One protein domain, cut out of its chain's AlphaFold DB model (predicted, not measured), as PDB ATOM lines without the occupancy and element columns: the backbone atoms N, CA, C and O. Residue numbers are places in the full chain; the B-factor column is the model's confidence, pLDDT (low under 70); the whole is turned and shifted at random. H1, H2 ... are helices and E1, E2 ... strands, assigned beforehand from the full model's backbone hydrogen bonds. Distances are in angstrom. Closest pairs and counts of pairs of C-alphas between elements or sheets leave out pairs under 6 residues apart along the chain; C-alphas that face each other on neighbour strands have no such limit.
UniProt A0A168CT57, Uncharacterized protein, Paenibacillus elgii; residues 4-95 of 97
ATOM      1  N   LEU A   4     218.546 216.919 361.902       85.62
ATOM      2  CA  LEU A   4     217.854 216.200 362.979       85.62
ATOM      3  C   LEU A   4     216.351 216.340 362.806       85.62
ATOM      4  O   LEU A   4     215.845 217.401 362.450       85.62
ATOM      5  N   SER A   5     215.628 215.264 363.084       91.25
ATOM      6  CA  SER A   5     214.172 215.240 363.021       91.25
ATOM      7  C   SER A   5     213.598 214.600 364.279       91.25
ATOM      8  O   SER A   5     214.043 213.524 364.673       91.25
ATOM      9  N   ILE A   6     212.598 215.235 364.891       91.50
ATOM     10  CA  ILE A   6     211.854 214.689 366.032       91.50
ATOM     11  C   ILE A   6     210.388 214.567 365.645       91.50
ATOM     12  O   ILE A   6     209.747 215.549 365.276       91.50
ATOM     13  N   ARG A   7     209.849 213.351 365.745       93.31
ATOM     14  CA  ARG A   7     208.421 213.097 365.554       93.31
ATOM     15  C   ARG A   7     207.668 213.372 366.854       93.31
ATOM     16  O   ARG A   7     208.062 212.880 367.905       93.31
ATOM     17  N   HIS A   8     206.569 214.106 366.753       90.25
ATOM     18  CA  HIS A   8     205.615 214.366 367.831       90.25
ATOM     19  C   HIS A   8     204.182 214.201 367.300       90.25
ATOM     20  O   HIS A   8     203.986 213.906 366.122       90.25
ATOM     21  N   ALA A   9     203.177 214.369 368.164       85.19
ATOM     22  CA  ALA A   9     201.774 214.091 367.830       85.19
ATOM     23  C   ALA A   9     201.235 214.888 366.624       85.19
ATOM     24  O   ALA A   9     200.398 214.390 365.884       85.19
ATOM     25  N   GLU A  10     201.736 216.107 366.417       83.62
ATOM     26  CA  GLU A  10     201.268 217.020 365.364       83.62
ATOM     27  C   GLU A  10     202.030 216.842 364.038       83.62
ATOM     28  O   GLU A  10     201.454 217.009 362.966       83.62
ATOM     29  N   SER A  11     203.340 216.554 364.076       93.12
ATOM     30  CA  SER A  11     204.178 216.444 362.872       93.12
ATOM     31  C   SER A  11     205.607 215.957 363.182       93.12
ATOM     32  O   SER A  11     205.880 215.314 364.197       93.12
ATOM     33  N   VAL A  12     206.538 216.254 362.272       93.38
ATOM     34  CA  VAL A  12     207.980 216.098 362.448       93.38
ATOM     35  C   VAL A  12     208.631 217.478 362.491       93.38
ATOM     36  O   VAL A  12     208.670 218.173 361.473       93.38
ATOM     37  N   TYR A  13     209.191 217.833 363.646       94.19
ATOM     38  CA  TYR A  13     210.068 218.988 363.801       94.19
ATOM     39  C   TYR A  13     211.428 218.691 363.173       94.19
ATOM     40  O   TYR A  13     211.975 217.605 363.384       94.19
ATOM     41  N   ARG A  14     211.981 219.640 362.417       92.56
ATOM     42  CA  ARG A  14     213.269 219.502 361.734       92.56
ATOM     43  C   ARG A  14     214.206 220.624 362.150       92.56
ATOM     44  O   ARG A  14     213.855 221.795 362.063       92.56
ATOM     45  N   LEU A  15     215.412 220.255 362.558       88.56
ATOM     46  CA  LEU A  15     216.489 221.199 362.805       88.56
ATOM     47  C   LEU A  15     217.634 220.908 361.848       88.56
ATOM     48  O   LEU A  15     218.160 219.792 361.816       88.56
ATOM     49  N   ASP A  16     217.995 221.925 361.076       83.38
ATOM     50  CA  ASP A  16     219.185 221.894 360.247       83.38
ATOM     51  C   ASP A  16     220.407 222.294 361.082       83.38
ATOM     52  O   ASP A  16     220.449 223.371 361.669       83.38
ATOM     53  N   TRP A  17     221.379 221.384 361.156       73.94
ATOM     54  CA  TRP A  17     222.635 221.545 361.888       73.94
ATOM     55  C   TRP A  17     223.802 221.950 360.992       73.94
ATOM     56  O   TRP A  17     224.970 221.868 361.402       73.94
ATOM     57  N   HIS A  18     223.530 222.312 359.741       73.88
ATOM     58  CA  HIS A  18     224.538 222.934 358.913       73.88
ATOM     59  C   HIS A  18     225.017 224.214 359.593       73.88
ATOM     60  O   HIS A  18     224.223 225.049 360.019       73.88
ATOM     61  N   ALA A  19     226.342 224.317 359.738       64.50
ATOM     62  CA  ALA A  19     226.954 225.501 360.304       64.50
ATOM     63  C   ALA A  19     226.534 226.698 359.449       64.50
ATOM     64  O   ALA A  19     226.823 226.754 358.254       64.50
ATOM     65  N   ASP A  20     225.816 227.615 360.074       70.88
ATOM     66  CA  ASP A  20     225.408 228.880 359.491       70.88
ATOM     67  C   ASP A  20     226.178 230.027 360.157       70.88
ATOM     68  O   ASP A  20     226.995 229.829 361.062       70.88
ATOM     69  N   THR A  21     225.895 231.255 359.732       65.38
ATOM     70  CA  THR A  21     226.505 232.473 360.284       65.38
ATOM     71  C   THR A  21     226.291 232.651 361.789       65.38
ATOM     72  O   THR A  21     226.999 233.429 362.419       65.38
ATOM     73  N   ASN A  22     225.333 231.935 362.378       65.94
ATOM     74  CA  ASN A  22     224.933 232.052 363.774       65.94
ATOM     75  C   ASN A  22     225.450 230.868 364.623       65.94
ATOM     76  O   ASN A  22     225.090 230.755 365.805       65.94
ATOM     77  N   THR A  23     226.285 229.997 364.040       79.81
ATOM     78  CA  THR A  23     227.027 228.950 364.752       79.81
ATOM     79  C   THR A  23     228.187 229.588 365.502       79.81
ATOM     80  O   THR A  23     229.136 230.096 364.910       79.81
ATOM     81  N   ARG A  24     228.102 229.579 366.833       84.00
ATOM     82  CA  ARG A  24     229.143 230.139 367.695       84.00
ATOM     83  C   ARG A  24     230.278 229.130 367.807       84.00
ATOM     84  O   ARG A  24     230.019 227.975 368.117       84.00
ATOM     85  N   VAL A  25     231.514 229.551 367.570       87.75
ATOM     86  CA  VAL A  25     232.693 228.687 367.710       87.75
ATOM     87  C   VAL A  25     233.478 229.146 368.926       87.75
ATOM     88  O   VAL A  25     233.964 230.272 368.951       87.75
ATOM     89  N   GLU A  26     233.591 228.276 369.925       89.00
ATOM     90  CA  GLU A  26     234.318 228.570 371.158       89.00
ATOM     91  C   GLU A  26     235.648 227.813 371.192       89.00
ATOM     92  O   GLU A  26     235.676 226.619 370.874       89.00
ATOM     93  N   PRO A  27     236.753 228.464 371.592       91.38
ATOM     94  CA  PRO A  27     237.998 227.764 371.857       91.38
ATOM     95  C   PRO A  27     237.886 226.984 373.173       91.38
ATOM     96  O   PRO A  27     237.596 227.555 374.224       91.38
ATOM     97  N   LEU A  28     238.161 225.685 373.128       91.31
ATOM     98  CA  LEU A  28     238.260 224.819 374.299       91.31
ATOM     99  C   LEU A  28     239.508 223.948 374.163       91.31
ATOM    100  O   LEU A  28     239.645 223.210 373.193       91.31
ATOM    101  N   GLU A  29     240.435 224.064 375.118       91.50
ATOM    102  CA  GLU A  29     241.675 223.262 375.167       91.50
ATOM    103  C   GLU A  29     242.492 223.281 373.856       91.50
ATOM    104  O   GLU A  29     243.070 222.284 373.434       91.50
ATOM    105  N   GLY A  30     242.540 224.437 373.185       90.94
ATOM    106  CA  GLY A  30     243.268 224.603 371.921       90.94
ATOM    107  C   GLY A  30     242.524 224.094 370.682       90.94
ATOM    108  O   GLY A  30     243.065 224.174 369.582       90.94
ATOM    109  N   VAL A  31     241.283 223.622 370.833       92.88
ATOM    110  CA  VAL A  31     240.414 223.189 369.735       92.88
ATOM    111  C   VAL A  31     239.225 224.140 369.596       92.88
ATOM    112  O   VAL A  31     238.597 224.531 370.575       92.88
ATOM    113  N   SER A  32     238.894 224.507 368.360       90.88
ATOM    114  CA  SER A  32     237.710 225.311 368.045       90.88
ATOM    115  C   SER A  32     236.468 224.425 367.948       90.88
ATOM    116  O   SER A  32     236.364 223.608 367.031       90.88
ATOM    117  N   ILE A  33     235.518 224.591 368.870       89.69
ATOM    118  CA  ILE A  33     234.306 223.768 368.949       89.69
ATOM    119  C   ILE A  33     233.087 224.576 368.491       89.69
ATOM    120  O   ILE A  33     232.756 225.587 369.117       89.69
ATOM    121  N   PRO A  34     232.375 224.142 367.435       87.69
ATOM    122  CA  PRO A  34     231.095 224.733 367.081       87.69
ATOM    123  C   PRO A  34     230.045 224.352 368.127       87.69
ATOM    124  O   PRO A  34     229.806 223.175 368.399       87.69
ATOM    125  N   LEU A  35     229.404 225.361 368.700       87.19
ATOM    126  CA  LEU A  35     228.341 225.216 369.674       87.19
ATOM    127  C   LEU A  35     226.992 225.546 369.057       87.19
ATOM    128  O   LEU A  35     226.776 226.565 368.398       87.19
ATOM    129  N   THR A  36     226.057 224.666 369.366       88.00
ATOM    130  CA  THR A  36     224.638 224.866 369.142       88.00
ATOM    131  C   THR A  36     224.092 225.982 370.032       88.00
ATOM    132  O   THR A  36     224.428 226.036 371.218       88.00
ATOM    133  N   PRO A  37     223.174 226.804 369.521       90.38
ATOM    134  CA  PRO A  37     222.420 227.768 370.320       90.38
ATOM    135  C   PRO A  37     221.565 227.099 371.407       90.38
ATOM    136  O   PRO A  37     221.009 226.019 371.207       90.38
ATOM    137  N   LEU A  38     221.413 227.743 372.566       93.69
ATOM    138  CA  LEU A  38     220.586 227.183 373.644       93.69
ATOM    139  C   LEU A  38     219.103 227.127 373.266       93.69
ATOM    140  O   LEU A  38     218.403 226.221 373.708       93.69
ATOM    141  N   GLU A  39     218.639 228.045 372.426       94.50
ATOM    142  CA  GLU A  39     217.278 228.095 371.895       94.50
ATOM    143  C   GLU A  39     216.921 226.832 371.109       94.50
ATOM    144  O   GLU A  39     215.831 226.283 371.268       94.50
ATOM    145  N   ASP A  40     217.863 226.325 370.312       93.56
ATOM    146  CA  ASP A  40     217.660 225.095 369.554       93.56
ATOM    147  C   ASP A  40     217.569 223.896 370.511       93.56
ATOM    148  O   ASP A  40     216.645 223.087 370.415       93.56
ATOM    149  N   TRP A  41     218.458 223.819 371.510       94.62
ATOM    150  CA  TRP A  41     218.388 222.784 372.550       94.62
ATOM    151  C   TRP A  41     217.108 222.845 373.380       94.62
ATOM    152  O   TRP A  41     216.571 221.798 373.742       94.62
ATOM    153  N   PHE A  42     216.612 224.045 373.672       97.19
ATOM    154  CA  PHE A  42     215.369 224.247 374.403       97.19
ATOM    155  C   PHE A  42     214.193 223.594 373.678       97.19
ATOM    156  O   PHE A  42     213.527 222.729 374.247       97.19
ATOM    157  N   VAL A  43     213.989 223.929 372.400       96.38
ATOM    158  CA  VAL A  43     212.901 223.367 371.586       96.38
ATOM    159  C   VAL A  43     213.044 221.852 371.451       96.38
ATOM    160  O   VAL A  43     212.077 221.112 371.628       96.38
ATOM    161  N   LEU A  44     214.261 221.368 371.194       95.19
ATOM    162  CA  LEU A  44     214.532 219.938 371.078       95.19
ATOM    163  C   LEU A  44     214.195 219.178 372.367       95.19
ATOM    164  O   LEU A  44     213.557 218.129 372.307       95.19
ATOM    165  N   TYR A  45     214.590 219.690 373.533       96.81
ATOM    166  CA  TYR A  45     214.298 219.038 374.809       96.81
ATOM    167  C   TYR A  45     212.829 219.111 375.212       96.81
ATOM    168  O   TYR A  45     212.355 218.172 375.844       96.81
ATOM    169  N   LEU A  46     212.094 220.147 374.804       96.75
ATOM    170  CA  LEU A  46     210.637 220.174 374.955       96.75
ATOM    171  C   LEU A  46     209.943 219.069 374.143       96.75
ATOM    172  O   LEU A  46     208.910 218.554 374.558       96.75
ATOM    173  N   LEU A  47     210.510 218.692 372.994       95.69
ATOM    174  CA  LEU A  47     209.953 217.663 372.111       95.69
ATOM    175  C   LEU A  47     210.395 216.234 372.473       95.69
ATOM    176  O   LEU A  47     209.792 215.272 371.997       95.69
ATOM    177  N   MET A  48     211.444 216.066 373.286       94.12
ATOM    178  CA  MET A  48     211.968 214.753 373.678       94.12
ATOM    179  C   MET A  48     211.365 214.267 375.008       94.12
ATOM    180  O   MET A  48     211.532 214.930 376.037       94.12
ATOM    181  N   PRO A  49     210.779 213.056 375.053       90.88
ATOM    182  CA  PRO A  49     210.340 212.450 376.307       90.88
ATOM    183  C   PRO A  49     211.480 212.354 377.331       90.88
ATOM    184  O   PRO A  49     212.614 212.010 376.995       90.88
ATOM    185  N   GLY A  50     211.188 212.666 378.596       93.50
ATOM    186  CA  GLY A  50     212.161 212.577 379.694       93.50
ATOM    187  C   GLY A  50     213.238 213.670 379.711       93.50
ATOM    188  O   GLY A  50     214.182 213.582 380.496       93.50
ATOM    189  N   ARG A  51     213.128 214.711 378.872       95.50
ATOM    190  CA  ARG A  51     214.067 215.849 378.849       95.50
ATOM    191  C   ARG A  51     213.515 217.146 379.450       95.50
ATOM    192  O   ARG A  51     214.263 218.119 379.515       95.50
ATOM    193  N   GLY A  52     212.285 217.136 379.973       94.62
ATOM    194  CA  GLY A  52     211.611 218.310 380.549       94.62
ATOM    195  C   GLY A  52     212.469 219.088 381.552       94.62
ATOM    196  O   GLY A  52     212.705 220.272 381.350       94.62
ATOM    197  N   GLY A  53     213.086 218.409 382.525       96.62
ATOM    198  CA  GLY A  53     213.934 219.087 383.517       96.62
ATOM    199  C   GLY A  53     215.134 219.841 382.921       96.62
ATOM    200  O   GLY A  53     215.534 220.875 383.444       96.62
ATOM    201  N   LYS A  54     215.698 219.381 381.791       97.19
ATOM    202  CA  LYS A  54     216.737 220.146 381.079       97.19
ATOM    203  C   LYS A  54     216.144 221.338 380.330       97.19
ATOM    204  O   LYS A  54     216.773 222.393 380.310       97.19
ATOM    205  N   ALA A  55     214.967 221.178 379.727       97.38
ATOM    206  CA  ALA A  55     214.263 222.280 379.075       97.38
ATOM    207  C   ALA A  55     213.930 223.395 380.078       97.38
ATOM    208  O   ALA A  55     214.160 224.559 379.773       97.38
ATOM    209  N   ASP A  56     213.502 223.043 381.293       97.56
ATOM    210  CA  ASP A  56     213.186 224.001 382.361       97.56
ATOM    211  C   ASP A  56     214.414 224.830 382.775       97.56
ATOM    212  O   ASP A  56     214.334 226.050 382.933       97.56
ATOM    213  N   LEU A  57     215.582 224.185 382.900       97.88
ATOM    214  CA  LEU A  57     216.840 224.875 383.210       97.88
ATOM    215  C   LEU A  57     217.243 225.861 382.109       97.88
ATOM    216  O   LEU A  57     217.677 226.977 382.412       97.88
ATOM    217  N   ILE A  58     217.101 225.455 380.843       97.44
ATOM    218  CA  ILE A  58     217.406 226.324 379.705       97.44
ATOM    219  C   ILE A  58     216.409 227.482 379.653       97.44
ATOM    220  O   ILE A  58     216.839 228.626 379.565       97.44
ATOM    221  N   GLU A  59     215.107 227.220 379.786       96.81
ATOM    222  CA  GLU A  59     214.074 228.260 379.790       96.81
ATOM    223  C   GLU A  59     214.347 229.313 380.866       96.81
ATOM    224  O   GLU A  59     214.370 230.508 380.578       96.81
ATOM    225  N   GLY A  60     214.638 228.880 382.097       96.31
ATOM    226  CA  GLY A  60     214.972 229.798 383.180       96.31
ATOM    227  C   GLY A  60     216.221 230.633 382.883       96.31
ATOM    228  O   GLY A  60     216.271 231.813 383.227       96.31
ATOM    229  N   HIS A  61     217.238 230.050 382.244       96.00
ATOM    230  CA  HIS A  61     218.422 230.797 381.817       96.00
ATOM    231  C   HIS A  61     218.083 231.839 380.743       96.00
ATOM    232  O   HIS A  61     218.467 232.999 380.891       96.00
ATOM    233  N   LEU A  62     217.347 231.436 379.707       94.94
ATOM    234  CA  LEU A  62     216.938 232.281 378.586       94.94
ATOM    235  C   LEU A  62     216.097 233.478 379.045       94.94
ATOM    236  O   LEU A  62     216.373 234.610 378.657       94.94
ATOM    237  N   LYS A  63     215.146 233.264 379.959       92.44
ATOM    238  CA  LYS A  63     214.343 234.348 380.548       92.44
ATOM    239  C   LYS A  63     215.200 235.392 381.275       92.44
ATOM    240  O   LYS A  63     214.923 236.578 381.188       92.44
ATOM    241  N   ARG A  64     216.282 234.968 381.940       92.44
ATOM    242  CA  ARG A  64     217.194 235.871 382.675       92.44
ATOM    243  C   ARG A  64     218.271 236.532 381.819       92.44
ATOM    244  O   ARG A  64     218.824 237.549 382.222       92.44
ATOM    245  N   ARG A  65     218.689 235.898 380.721       92.31
ATOM    246  CA  ARG A  65     219.851 236.331 379.922       92.31
ATOM    247  C   ARG A  65     219.484 236.871 378.546       92.31
ATOM    248  O   ARG A  65     220.348 237.438 377.886       92.31
ATOM    249  N   GLY A  66     218.230 236.719 378.141       91.62
ATOM    250  CA  GLY A  66     217.779 237.010 376.793       91.62
ATOM    251  C   GLY A  66     217.759 235.761 375.913       91.62
ATOM    252  O   GLY A  66     218.371 234.739 376.226       91.62
ATOM    253  N   VAL A  67     217.051 235.876 374.791       93.25
ATOM    254  CA  VAL A  67     216.944 234.832 373.767       93.25
ATOM    255  C   VAL A  67     217.448 235.333 372.426       93.25
ATOM    256  O   VAL A  67     217.306 236.509 372.080       93.25
ATOM    257  N   ARG A  68     217.927 234.404 371.609       90.62
ATOM    258  CA  ARG A  68     218.100 234.604 370.171       90.62
ATOM    259  C   ARG A  68     216.765 234.413 369.462       90.62
ATOM    260  O   ARG A  68     216.354 233.296 369.143       90.62
ATOM    261  N   ARG A  69     216.052 235.529 369.278       91.25
ATOM    262  CA  ARG A  69     214.688 235.552 368.727       91.25
ATOM    263  C   ARG A  69     214.584 234.869 367.366       91.25
ATOM    264  O   ARG A  69     213.645 234.111 367.166       91.25
ATOM    265  N   ASP A  70     215.576 235.044 366.496       90.81
ATOM    266  CA  ASP A  70     215.641 234.416 365.169       90.81
ATOM    267  C   ASP A  70     215.491 232.885 365.226       90.81
ATOM    268  O   ASP A  70     214.796 232.291 364.397       90.81
ATOM    269  N   ARG A  71     216.089 232.239 366.237       90.94
ATOM    270  CA  ARG A  71     216.018 230.782 366.424       90.94
ATOM    271  C   ARG A  71     214.645 230.329 366.894       90.94
ATOM    272  O   ARG A  71     214.071 229.405 366.320       90.94
ATOM    273  N   LEU A  72     214.082 231.010 367.889       94.38
ATOM    274  CA  LEU A  72     212.747 230.677 368.390       94.38
ATOM    275  C   LEU A  72     211.656 230.980 367.349       94.38
ATOM    276  O   LEU A  72     210.730 230.189 367.188       94.38
ATOM    277  N   GLU A  73     211.799 232.044 366.559       94.88
ATOM    278  CA  GLU A  73     210.918 232.340 365.421       94.88
ATOM    279  C   GLU A  73     211.002 231.267 364.329       94.88
ATOM    280  O   GLU A  73     209.984 230.873 363.756       94.88
ATOM    281  N   ALA A  74     212.204 230.761 364.028       92.62
ATOM    282  CA  ALA A  74     212.372 229.637 363.109       92.62
ATOM    283  C   ALA A  74     211.682 228.367 363.626       92.62
ATOM    284  O   ALA A  74     211.019 227.677 362.848       92.62
ATOM    285  N   ALA A  75     211.766 228.092 364.928       94.06
ATOM    286  CA  ALA A  75     211.057 226.975 365.541       94.06
ATOM    287  C   ALA A  75     209.528 227.145 365.467       94.06
ATOM    288  O   ALA A  75     208.822 226.218 365.078       94.06
ATOM    289  N   LEU A  76     209.008 228.340 365.772       96.06
ATOM    290  CA  LEU A  76     207.569 228.640 365.778       96.06
ATOM    291  C   LEU A  76     206.905 228.572 364.397       96.06
ATOM    292  O   LEU A  76     205.688 228.357 364.324       96.06
ATOM    293  N   ARG A  77     207.681 228.741 363.319       95.56
ATOM    294  CA  ARG A  77     207.229 228.542 361.932       95.56
ATOM    295  C   ARG A  77     206.980 227.074 361.586       95.56
ATOM    296  O   ARG A  77     206.327 226.796 360.583       95.56
ATOM    297  N   GLN A  78     207.471 226.141 362.395       95.00
ATOM    298  CA  GLN A  78     207.197 224.718 362.236       95.00
ATOM    299  C   GLN A  78     205.953 224.305 363.040       95.00
ATOM    300  O   GLN A  78     205.569 224.978 364.006       95.00
ATOM    301  N   PRO A  79     205.301 223.188 362.674       94.38
ATOM    302  CA  PRO A  79     204.294 222.578 363.530       94.38
ATOM    303  C   PRO A  79     204.939 222.163 364.856       94.38
ATOM    304  O   PRO A  79     205.940 221.453 364.870       94.38
ATOM    305  N   LEU A  80     204.354 222.598 365.969       96.25
ATOM    306  CA  LEU A  80     204.790 222.279 367.327       96.25
ATOM    307  C   LEU A  80     203.549 221.931 368.151       96.25
ATOM    308  O   LEU A  80     202.515 222.572 367.939       96.25
ATOM    309  N   PRO A  81     203.635 220.986 369.105       96.31
ATOM    310  CA  PRO A  81     202.565 220.771 370.073       96.31
ATOM    311  C   PRO A  81     202.213 222.073 370.797       96.31
ATOM    312  O   PRO A  81     203.101 222.882 371.079       96.31
ATOM    313  N   ALA A  82     200.932 222.264 371.118       95.75
ATOM    314  CA  ALA A  82     200.430 223.505 371.715       95.75
ATOM    315  C   ALA A  82     201.211 223.929 372.974       95.75
ATOM    316  O   ALA A  82     201.576 225.096 373.106       95.75
ATOM    317  N   GLU A  83     201.541 222.976 373.849       95.00
ATOM    318  CA  GLU A  83     202.335 223.222 375.059       95.00
ATOM    319  C   GLU A  83     203.752 223.724 374.737       95.00
ATOM    320  O   GLU A  83     204.211 224.719 375.296       95.00
ATOM    321  N   VAL A  84     204.430 223.083 373.779       96.81
ATOM    322  CA  VAL A  84     205.775 223.483 373.337       96.81
ATOM    323  C   VAL A  84     205.735 224.887 372.740       96.81
ATOM    324  O   VAL A  84     206.550 225.734 373.100       96.81
ATOM    325  N   ARG A  85     204.752 225.167 371.874       97.44
ATOM    326  CA  ARG A  85     204.553 226.497 371.281       97.44
ATOM    327  C   ARG A  85     204.344 227.564 372.356       97.44
ATOM    328  O   ARG A  85     204.959 228.626 372.269       97.44
ATOM    329  N   ALA A  86     203.511 227.289 373.360       97.19
ATOM    330  CA  ALA A  86     203.238 228.223 374.449       97.19
ATOM    331  C   ALA A  86     204.509 228.563 375.242       97.19
ATOM    332  O   ALA A  86     204.787 229.737 375.478       97.19
ATOM    333  N   ARG A  87     205.327 227.557 375.577       97.50
ATOM    334  CA  ARG A  87     206.598 227.765 376.290       97.50
ATOM    335  C   ARG A  87     207.620 228.546 375.464       97.50
ATOM    336  O   ARG A  87     208.291 229.426 375.995       97.50
ATOM    337  N   VAL A  88     207.709 228.282 374.159       97.00
ATOM    338  CA  VAL A  88     208.592 229.043 373.258       97.00
ATOM    339  C   VAL A  88     208.175 230.514 373.173       97.00
ATOM    340  O   VAL A  88     209.031 231.393 373.264       97.00
ATOM    341  N   LEU A  89     206.874 230.799 373.063       96.44
ATOM    342  CA  LEU A  89     206.358 232.173 373.074       96.44
ATOM    343  C   LEU A  89     206.634 232.878 374.410       96.44
ATOM    344  O   LEU A  89     207.125 234.005 374.408       96.44
ATOM    345  N   ALA A  90     206.391 232.204 375.537       95.00
ATOM    346  CA  ALA A  90     206.664 232.750 376.868       95.00
ATOM    347  C   ALA A  90     208.144 233.130 377.037       95.00
ATOM    348  O   ALA A  90     208.461 234.238 377.470       95.00
ATOM    349  N   ALA A  91     209.062 232.259 376.604       94.31
ATOM    350  CA  ALA A  91     210.494 232.545 376.624       94.31
ATOM    351  C   ALA A  91     210.874 233.781 375.784       94.31
ATOM    352  O   ALA A  91     211.783 234.511 376.166       94.31
ATOM    353  N   MET A  92     210.181 234.056 374.671       92.00
ATOM    354  CA  MET A  92     210.432 235.246 373.841       92.00
ATOM    355  C   MET A  92     209.922 236.554 374.453       92.00
ATOM    356  O   MET A  92     210.527 237.606 374.221       92.00
ATOM    357  N   THR A  93     208.806 236.502 375.183       88.94
ATOM    358  CA  THR A  93     208.185 237.676 375.816       88.94
ATOM    359  C   THR A  93     208.882 238.059 377.116       88.94
ATOM    360  O   THR A  93     209.074 239.241 377.379       88.94
ATOM    361  N   GLU A  94     209.283 237.070 377.913       82.81
ATOM    362  CA  GLU A  94     209.897 237.286 379.230       82.81
ATOM    363  C   GLU A  94     211.412 237.553 379.152       82.81
ATOM    364  O   GLU A  94     212.023 237.983 380.126       82.81
ATOM    365  N   ALA A  95     212.029 237.326 377.991       69.69
ATOM    366  CA  ALA A  95     213.430 237.632 377.742       69.69
ATOM    367  C   ALA A  95     213.642 239.142 377.529       69.69
ATOM    368  O   ALA A  95     213.429 239.658 376.429       69.69
TER     369      ALA A  95
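This is residues 4 to 95 of the 97 residues of an uncharacterized protein of Paenibacillus elgii (UniProt A0A168CT57). Four helices lie side by side in a compact body, H1 in its core with H2, H3 and H4 packed round it, while one strand hairpin, E1 and E2, covers another side of H1 and a second, E3 and E4, reaches away as an arm that makes the length. H2 and H3 sit on opposite sides of the pair H1 and H4. The 92 printed residues include four named strands, then four named helices; each strand pair is an antiparallel sheet of two, E1 - E2 and E3 - E4, and the class is mixed, helices and strands. The whole is compact, with a radius of gyration of the C-alphas of 13.5 A and spans of 42 by 28 by 25 A, only just elongated.

Begin at E1, residues 4 to 7, and E2, residues 12 to 15, an antiparallel hairpin at 160 degrees; look for N 6 and O 13 within hydrogen-bond range at 2.9 A. E3, residues 24 to 28, and E4, residues 31 to 35, form the next antiparallel hairpin at 144 degrees, with N 35 and O 24 at 2.7 A. At H1, residues 38 to 47, look back to E1: their closest C-alphas, Ile 6 and Leu 47, are 7.0 A apart. H2, residues 52 to 65, touches H1 at Phe 42 and Ala 55, whose C-alphas, the closest, are 5.2 A apart; this helical hairpin has a shallow tilt of 31 degrees, opposite ways. H3, residues 69 to 76, touches H1, closest at the C-alphas of Glu 39 and Arg 71, 6.2 A, and is apart from H2. H4, residues 82 to 94, forms a helical hairpin with H3, closest at the C-alphas of Leu 72 and Val 88, 6.6 A. H4 touches H1 with residues 84 to 88 alone, closest at the C-alphas of Leu 46 and Val 84, 6.1 A. H1, H2 and H4 form a bundle, three helices at shallow tilts. In H1, H2, H3 and H4 every O i to N i+4 pair is within hydrogen-bond range.

Find C-alpha 4 at (217.854, 216.200, 362.979); E1 runs 10.3 A from there, and E2 9.9 A. E3 spans 12.5 A and E4 12.2 A. From C-alpha 38 at (220.586, 227.183, 373.644), H1 runs 14.4 A. H2 spans 19.8 A, H3 10.4 A, and H4 18.3 A to C-alpha 94 at (209.897, 237.286, 379.230).

The two C-alphas farthest apart, those of Glu 10 and Gly 30, are 43.2 A apart. The printed part has no cut, and no link is long. In this model pLDDT is under 70 at residues 19, 21 to 22 and 95.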